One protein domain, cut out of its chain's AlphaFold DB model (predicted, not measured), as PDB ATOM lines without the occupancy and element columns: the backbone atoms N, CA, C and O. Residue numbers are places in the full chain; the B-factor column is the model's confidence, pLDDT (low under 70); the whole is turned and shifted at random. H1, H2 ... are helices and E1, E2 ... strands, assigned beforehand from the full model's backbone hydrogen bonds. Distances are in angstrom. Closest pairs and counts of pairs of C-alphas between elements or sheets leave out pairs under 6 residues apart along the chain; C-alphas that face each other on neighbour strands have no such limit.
ATOM      1  N   GLN A  10     147.921 135.240 144.532       97.00
ATOM      2  CA  GLN A  10     147.382 134.152 145.339       97.00
ATOM      3  C   GLN A  10     146.141 134.603 146.122       97.00
ATOM      4  O   GLN A  10     146.082 135.714 146.655       97.00
ATOM      5  N   SER A  11     145.139 133.733 146.182       97.25
ATOM      6  CA  SER A  11     143.869 133.933 146.881       97.25
ATOM      7  C   SER A  11     143.533 132.733 147.771       97.25
ATOM      8  O   SER A  11     144.367 131.851 147.997       97.25
ATOM      9  N   SER A  12     142.323 132.711 148.339       96.31
ATOM     10  CA  SER A  12     141.757 131.504 148.946       96.31
ATOM     11  C   SER A  12     140.591 130.984 148.122       96.31
ATOM     12  O   SER A  12     140.013 131.703 147.308       96.31
ATOM     13  N   PHE A  13     140.227 129.733 148.379       96.25
ATOM     14  CA  PHE A  13     139.105 129.075 147.729       96.25
ATOM     15  C   PHE A  13     137.778 129.828 147.923       96.25
ATOM     16  O   PHE A  13     136.982 129.964 146.995       96.25
ATOM     17  N   GLU A  14     137.558 130.348 149.129       95.44
ATOM     18  CA  GLU A  14     136.335 131.046 149.538       95.44
ATOM     19  C   GLU A  14     136.314 132.507 149.082       95.44
ATOM     20  O   GLU A  14     135.247 133.111 149.020       95.44
ATOM     21  N   GLN A  15     137.485 133.090 148.799       95.44
ATOM     22  CA  GLN A  15     137.631 134.494 148.419       95.44
ATOM     23  C   GLN A  15     138.524 134.645 147.176       95.44
ATOM     24  O   GLN A  15     139.645 135.155 147.289       95.44
ATOM     25  N   PRO A  16     138.054 134.246 145.975       95.88
ATOM     26  CA  PRO A  16     138.894 134.165 144.783       95.88
ATOM     27  C   PRO A  16     139.482 135.506 144.347       95.88
ATOM     28  O   PRO A  16     140.581 135.521 143.811       95.88
ATOM     29  N   CYS A  17     138.784 136.619 144.601       96.12
ATOM     30  CA  CYS A  17     139.194 137.963 144.177       96.12
ATOM     31  C   CYS A  17     139.907 138.787 145.257       96.12
ATOM     32  O   CYS A  17     140.059 139.999 145.093       96.12
ATOM     33  N   ASN A  18     140.345 138.147 146.343       94.31
ATOM     34  CA  ASN A  18     141.116 138.797 147.395       94.31
ATOM     35  C   ASN A  18     142.539 138.267 147.428       94.31
ATOM     36  O   ASN A  18     142.768 137.058 147.457       94.31
ATOM     37  N   ASN A  19     143.494 139.192 147.508       93.12
ATOM     38  CA  ASN A  19     144.881 138.836 147.744       93.12
ATOM     39  C   ASN A  19     145.005 138.220 149.145       93.12
ATOM     40  O   ASN A  19     144.755 138.874 150.161       93.12
ATOM     41  N   ARG A  20     145.403 136.950 149.189       88.44
ATOM     42  CA  ARG A  20     145.954 136.320 150.383       88.44
ATOM     43  C   ARG A  20     147.458 136.474 150.277       88.44
ATOM     44  O   ARG A  20     148.061 135.880 149.391       88.44
ATOM     45  N   SER A  21     148.033 137.246 151.200       76.25
ATOM     46  CA  SER A  21     149.482 137.400 151.369       76.25
ATOM     47  C   SER A  21     150.213 136.094 151.031       76.25
ATOM     48  O   SER A  21     150.013 135.087 151.715       76.25
ATOM     49  N   GLY A  22     150.990 136.110 149.952       88.88
ATOM     50  CA  GLY A  22     151.481 134.909 149.287       88.88
ATOM     51  C   GLY A  22     152.175 135.269 147.979       88.88
ATOM     52  O   GLY A  22     152.795 136.329 147.874       88.88
ATOM     53  N   PHE A  23     152.075 134.399 146.979       94.75
ATOM     54  CA  PHE A  23     152.637 134.665 145.660       94.75
ATOM     55  C   PHE A  23     151.861 135.770 144.936       94.75
ATOM     56  O   PHE A  23     150.648 135.676 144.760       94.75
ATOM     57  N   ASP A  24     152.557 136.808 144.486       94.75
ATOM     58  CA  ASP A  24     151.975 137.869 143.671       94.75
ATOM     59  C   ASP A  24     153.016 138.387 142.684       94.75
ATOM     60  O   ASP A  24     154.096 138.840 143.066       94.75
ATOM     61  N   THR A  25     152.689 138.328 141.397       92.50
ATOM     62  CA  THR A  25     153.566 138.838 140.342       92.50
ATOM     63  C   THR A  25     153.542 140.360 140.234       92.50
ATOM     64  O   THR A  25     154.396 140.941 139.556       92.50
ATOM     65  N   GLY A  26     152.536 141.011 140.829       91.00
ATOM     66  CA  GLY A  26     152.211 142.407 140.566       91.00
ATOM     67  C   GLY A  26     151.933 142.668 139.080       91.00
ATOM     68  O   GLY A  26     151.723 141.741 138.299       91.00
ATOM     69  N   PHE A  27     151.954 143.944 138.687       89.19
ATOM     70  CA  PHE A  27     151.686 144.411 137.317       89.19
ATOM     71  C   PHE A  27     152.972 144.721 136.535       89.19
ATOM     72  O   PHE A  27     153.125 145.807 135.979       89.19
ATOM     73  N   GLN A  28     153.929 143.794 136.521       82.88
ATOM     74  CA  GLN A  28     155.232 143.997 135.866       82.88
ATOM     75  C   GLN A  28     155.261 143.482 134.411       82.88
ATOM     76  O   GLN A  28     156.245 143.663 133.699       82.88
ATOM     77  N   GLN A  29     154.178 142.851 133.949       83.88
ATOM     78  CA  GLN A  29     154.087 142.103 132.692       83.88
ATOM     79  C   GLN A  29     153.312 142.870 131.606       83.88
ATOM     80  O   GLN A  29     152.306 142.386 131.082       83.88
ATOM     81  N   PHE A  30     153.772 144.076 131.262       83.88
ATOM     82  CA  PHE A  30     153.097 144.920 130.271       83.88
ATOM     83  C   PHE A  30     153.232 144.392 128.840       83.88
ATOM     84  O   PHE A  30     154.289 144.507 128.219       83.88
ATOM     85  N   ASN A  31     152.135 143.871 128.283       84.31
ATOM     86  CA  ASN A  31     152.096 143.224 126.970       84.31
ATOM     87  C   ASN A  31     151.116 143.901 125.989       84.31
ATOM     88  O   ASN A  31     150.098 143.320 125.616       84.31
ATOM     89  N   PRO A  32     151.399 145.126 125.511       82.12
ATOM     90  CA  PRO A  32     150.465 145.892 124.677       82.12
ATOM     91  C   PRO A  32     150.199 145.273 123.297       82.12
ATOM     92  O   PRO A  32     149.203 145.613 122.662       82.12
ATOM     93  N   VAL A  33     151.085 144.389 122.828       84.69
ATOM     94  CA  VAL A  33     150.994 143.712 121.524       84.69
ATOM     95  C   VAL A  33     150.490 142.270 121.633       84.69
ATOM     96  O   VAL A  33     150.444 141.577 120.623       84.69
ATOM     97  N   ASN A  34     150.127 141.806 122.837       80.75
ATOM     98  CA  ASN A  34     149.686 140.430 123.099       80.75
ATOM     99  C   ASN A  34     150.644 139.358 122.560       80.75
ATOM    100  O   ASN A  34     150.220 138.320 122.062       80.75
ATOM    101  N   ALA A  35     151.949 139.609 122.648       84.94
ATOM    102  CA  ALA A  35     152.949 138.648 122.209       84.94
ATOM    103  C   ALA A  35     153.119 137.546 123.265       84.94
ATOM    104  O   ALA A  35     153.487 137.827 124.411       84.94
ATOM    105  N   ASP A  49     148.679 120.057 147.311       96.19
ATOM    106  CA  ASP A  49     147.556 120.812 147.857       96.19
ATOM    107  C   ASP A  49     147.018 121.824 146.830       96.19
ATOM    108  O   ASP A  49     147.809 122.393 146.055       96.19
ATOM    109  N   PRO A  50     145.694 122.080 146.830       97.69
ATOM    110  CA  PRO A  50     145.097 123.084 145.967       97.69
ATOM    111  C   PRO A  50     145.635 124.481 146.267       97.69
ATOM    112  O   PRO A  50     145.683 124.917 147.419       97.69
ATOM    113  N   GLN A  51     145.996 125.211 145.218       97.50
ATOM    114  CA  GLN A  51     146.406 126.610 145.304       97.50
ATOM    115  C   GLN A  51     145.570 127.436 144.338       97.50
ATOM    116  O   GLN A  51     145.318 127.018 143.210       97.50
ATOM    117  N   TRP A  52     145.158 128.612 144.794       97.38
ATOM    118  CA  TRP A  52     144.135 129.430 144.156       97.38
ATOM    119  C   TRP A  52     144.713 130.799 143.833       97.38
ATOM    120  O   TRP A  52     145.437 131.371 144.650       97.38
ATOM    121  N   PHE A  53     144.425 131.307 142.641       97.56
ATOM    122  CA  PHE A  53     144.967 132.571 142.164       97.56
ATOM    123  C   PHE A  53     143.935 133.343 141.347       97.56
ATOM    124  O   PHE A  53     142.971 132.783 140.822       97.56
ATOM    125  N   PHE A  54     144.181 134.634 141.174       96.38
ATOM    126  CA  PHE A  54     143.379 135.524 140.346       96.38
ATOM    127  C   PHE A  54     144.228 136.612 139.704       96.38
ATOM    128  O   PHE A  54     145.373 136.856 140.097       96.38
ATOM    129  N   CYS A  55     143.634 137.298 138.730       95.00
ATOM    130  CA  CYS A  55     144.163 138.557 138.234       95.00
ATOM    131  C   CYS A  55     143.571 139.739 139.014       95.00
ATOM    132  O   CYS A  55     142.365 139.989 138.971       95.00
ATOM    133  N   ALA A  56     144.442 140.516 139.653       94.31
ATOM    134  CA  ALA A  56     144.099 141.670 140.479       94.31
ATOM    135  C   ALA A  56     143.752 142.941 139.682       94.31
ATOM    136  O   ALA A  56     143.531 144.000 140.269       94.31
ATOM    137  N   GLN A  57     143.716 142.878 138.346       92.44
ATOM    138  CA  GLN A  57     143.379 144.037 137.523       92.44
ATOM    139  C   GLN A  57     141.915 144.436 137.726       92.44
ATOM    140  O   GLN A  57     141.015 143.628 137.498       92.44
ATOM    141  N   ILE A  58     141.683 145.702 138.078       91.06
ATOM    142  CA  ILE A  58     140.337 146.261 138.283       91.06
ATOM    143  C   ILE A  58     139.898 147.246 137.205       91.06
ATOM    144  O   ILE A  58     138.707 147.523 137.078       91.06
ATOM    145  N   SER A  59     140.837 147.782 136.424       86.62
ATOM    146  CA  SER A  59     140.556 148.815 135.429       86.62
ATOM    147  C   SER A  59     140.862 148.319 134.017       86.62
ATOM    148  O   SER A  59     141.922 147.733 133.790       86.62
ATOM    149  N   PRO A  60     139.972 148.552 133.034       87.50
ATOM    150  CA  PRO A  60     138.697 149.281 133.124       87.50
ATOM    151  C   PRO A  60     137.535 148.465 133.724       87.50
ATOM    152  O   PRO A  60     136.461 149.012 133.953       87.50
ATOM    153  N   LYS A  61     137.724 147.157 133.925       88.94
ATOM    154  CA  LYS A  61     136.790 146.245 134.599       88.94
ATOM    155  C   LYS A  61     137.593 145.220 135.398       88.94
ATOM    156  O   LYS A  61     138.717 144.905 135.009       88.94
ATOM    157  N   SER A  62     136.998 144.675 136.457       91.06
ATOM    158  CA  SER A  62     137.613 143.607 137.248       91.06
ATOM    159  C   SER A  62     137.818 142.351 136.411       91.06
ATOM    160  O   SER A  62     136.857 141.752 135.929       91.06
ATOM    161  N   HIS A  63     139.078 141.954 136.231       92.56
ATOM    162  CA  HIS A  63     139.435 140.720 135.538       92.56
ATOM    163  C   HIS A  63     138.976 139.503 136.341       92.56
ATOM    164  O   HIS A  63     138.375 138.601 135.767       92.56
ATOM    165  N   CYS A  64     139.171 139.506 137.663       95.38
ATOM    166  CA  CYS A  64     138.710 138.412 138.515       95.38
ATOM    167  C   CYS A  64     137.195 138.228 138.467       95.38
ATOM    168  O   CYS A  64     136.736 137.134 138.168       95.38
ATOM    169  N   GLN A  65     136.416 139.304 138.641       93.44
ATOM    170  CA  GLN A  65     134.947 139.234 138.553       93.44
ATOM    171  C   GLN A  65     134.448 138.951 137.127       93.44
ATOM    172  O   GLN A  65     133.289 138.608 136.933       93.44
ATOM    173  N   SER A  66     135.324 139.066 136.125       92.12
ATOM    174  CA  SER A  66     135.065 138.607 134.756       92.12
ATOM    175  C   SER A  66     135.488 137.146 134.525       92.12
ATOM    176  O   SER A  66     135.492 136.697 133.382       92.12
ATOM    177  N   GLY A  67     135.864 136.415 135.581       92.12
ATOM    178  CA  GLY A  67     136.229 134.996 135.541       92.12
ATOM    179  C   GLY A  67     137.728 134.704 135.420       92.12
ATOM    180  O   GLY A  67     138.099 133.553 135.210       92.12
ATOM    181  N   MET A  68     138.613 135.702 135.538       94.75
ATOM    182  CA  MET A  68     140.063 135.486 135.434       94.75
ATOM    183  C   MET A  68     140.663 134.960 136.743       94.75
ATOM    184  O   MET A  68     141.343 135.683 137.480       94.75
ATOM    185  N   VAL A  69     140.397 133.684 137.004       96.06
ATOM    186  CA  VAL A  69     140.894 132.915 138.145       96.06
ATOM    187  C   VAL A  69     141.655 131.674 137.679       96.06
ATOM    188  O   VAL A  69     141.414 131.155 136.590       96.06
ATOM    189  N   PHE A  70     142.594 131.203 138.496       95.50
ATOM    190  CA  PHE A  70     143.464 130.066 138.192       95.50
ATOM    191  C   PHE A  70     143.577 129.148 139.404       95.50
ATOM    192  O   PHE A  70     143.522 129.608 140.544       95.50
ATOM    193  N   ALA A  71     143.794 127.861 139.157       96.81
ATOM    194  CA  ALA A  71     144.029 126.894 140.214       96.81
ATOM    195  C   ALA A  71     145.157 125.933 139.845       96.81
ATOM    196  O   ALA A  71     145.291 125.525 138.691       96.81
ATOM    197  N   LEU A  72     145.940 125.543 140.845       97.12
ATOM    198  CA  LEU A  72     146.881 124.433 140.771       97.12
ATOM    199  C   LEU A  72     146.358 123.317 141.665       97.12
ATOM    200  O   LEU A  72     145.967 123.579 142.799       97.12
ATOM    201  N   ASN A  73     146.354 122.088 141.152       97.25
ATOM    202  CA  ASN A  73     145.835 120.902 141.841       97.25
ATOM    203  C   ASN A  73     144.409 121.074 142.431       97.25
ATOM    204  O   ASN A  73     144.201 120.748 143.598       97.25
ATOM    205  N   PRO A  74     143.406 121.573 141.676       97.25
ATOM    206  CA  PRO A  74     142.079 121.864 142.237       97.25
ATOM    207  C   PRO A  74     141.256 120.622 142.619       97.25
ATOM    208  O   PRO A  74     140.227 120.758 143.282       97.25
ATOM    209  N   GLY A  75     141.649 119.424 142.172       96.50
ATOM    210  CA  GLY A  75     140.755 118.266 142.182       96.50
ATOM    211  C   GLY A  75     139.473 118.589 141.407       96.50
ATOM    212  O   GLY A  75     139.536 119.146 140.315       96.50
ATOM    213  N   GLU A  76     138.318 118.313 142.007       97.25
ATOM    214  CA  GLU A  76     136.995 118.585 141.419       97.25
ATOM    215  C   GLU A  76     136.459 119.994 141.741       97.25
ATOM    216  O   GLU A  76     135.345 120.346 141.371       97.25
ATOM    217  N   LYS A  77     137.239 120.834 142.435       96.25
ATOM    218  CA  LYS A  77     136.754 122.101 143.007       96.25
ATOM    219  C   LYS A  77     136.908 123.326 142.100       96.25
ATOM    220  O   LYS A  77     136.668 124.445 142.547       96.25
ATOM    221  N   LEU A  78     137.336 123.163 140.847       95.69
ATOM    222  CA  LEU A  78     137.552 124.307 139.950       95.69
ATOM    223  C   LEU A  78     136.246 125.066 139.656       95.69
ATOM    224  O   LEU A  78     136.238 126.295 139.708       95.69
ATOM    225  N   ASP A  79     135.150 124.349 139.412       96.06
ATOM    226  CA  ASP A  79     133.847 124.953 139.100       96.06
ATOM    227  C   ASP A  79     133.258 125.694 140.314       96.06
ATOM    228  O   ASP A  79     132.688 126.782 140.193       96.06
ATOM    229  N   GLU A  80     133.457 125.143 141.514       96.75
ATOM    230  CA  GLU A  80     133.071 125.794 142.768       96.75
ATOM    231  C   GLU A  80     133.910 127.060 143.009       96.75
ATOM    232  O   GLU A  80     133.369 128.116 143.335       96.75
ATOM    233  N   PHE A  81     135.219 127.007 142.743       96.06
ATOM    234  CA  PHE A  81     136.093 128.176 142.835       96.06
ATOM    235  C   PHE A  81     135.672 129.302 141.878       96.06
ATOM    236  O   PHE A  81     135.632 130.468 142.273       96.06
ATOM    237  N   GLN A  82     135.297 128.969 140.638       94.81
ATOM    238  CA  GLN A  82     134.741 129.936 139.685       94.81
ATOM    239  C   GLN A  82     133.404 130.513 140.167       94.81
ATOM    240  O   GLN A  82     133.160 131.710 140.022       94.81
ATOM    241  N   SER A  83     132.558 129.694 140.789       94.88
ATOM    242  CA  SER A  83     131.277 130.137 141.352       94.88
ATOM    243  C   SER A  83     131.464 131.111 142.528       94.88
ATOM    244  O   SER A  83     130.717 132.085 142.655       94.88
ATOM    245  N   ASN A  84     132.516 130.929 143.333       94.69
ATOM    246  CA  ASN A  84     132.844 131.791 144.477       94.69
ATOM    247  C   ASN A  84     133.298 133.210 144.083       94.69
ATOM    248  O   ASN A  84     133.283 134.116 144.924       94.69
ATOM    249  N   VAL A  85     133.653 133.446 142.813       93.19
ATOM    250  CA  VAL A  85     134.048 134.767 142.282       93.19
ATOM    251  C   VAL A  85     132.969 135.819 142.541       93.19
ATOM    252  O   VAL A  85     133.274 136.921 142.995       93.19
ATOM    253  N   ASN A  86     131.703 135.467 142.309       80.00
ATOM    254  CA  ASN A  86     130.568 136.378 142.480       80.00
ATOM    255  C   ASN A  86     130.076 136.456 143.937       80.00
ATOM    256  O   ASN A  86     129.401 137.414 144.303       80.00
TER     257      ASN A  86
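What this domain is: This is residues 10 to 35 and 49 to 86 of the 154 residues of an uncharacterized protein of Sporormia fimetaria CBS 119925 (UniProt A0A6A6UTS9). The printed part has little regular structure: mostly loops, round a small hairpin of strands E1 and E2, with the short helix H1 over one face. Residues 28 to 35 stick out. The 64 printed residues hold E1, E2 and H1, in that order; the sheet is antiparallel, the class mixed, with 17 residues in named elements. The whole is compact, radius of gyration of the C-alphas 12.2 A, yet elongated, spanning 35 by 23 by 22 A.

How they stand to each other: Residues 10 to 11 pair, antiparallel, with residues 52 to 53 of E1, residues 51 to 54. E1 and E2, residues 69 to 72, form a hairpin, antiparallel at 160 degrees; N 53 and O 70 are within hydrogen-bond range at 2.8 A. The closest C-alphas of E2 and H1, residues 78 to 86, are those of Ala 71 and Leu 78, 7.0 A apart. E1 and H1 are only just apart, closest 8.2 A. In H1, 3 of 5 O i to N i+4 pairs are within hydrogen-bond range.

Where its parts are: E1, 10.6 A long from first to last C-alpha, begins at C-alpha 51 (146.406, 126.610, 145.304). E2 measures 10.7 A. H1, 14.2 A, ends at C-alpha 86 (130.568, 136.378, 142.480).

The domain as a whole: Residues 36 to 48 are not printed; C-alphas 35 and 49 are 31.7 A apart. E1 to E2 is a long link. No printed residue is under 70 in pLDDT.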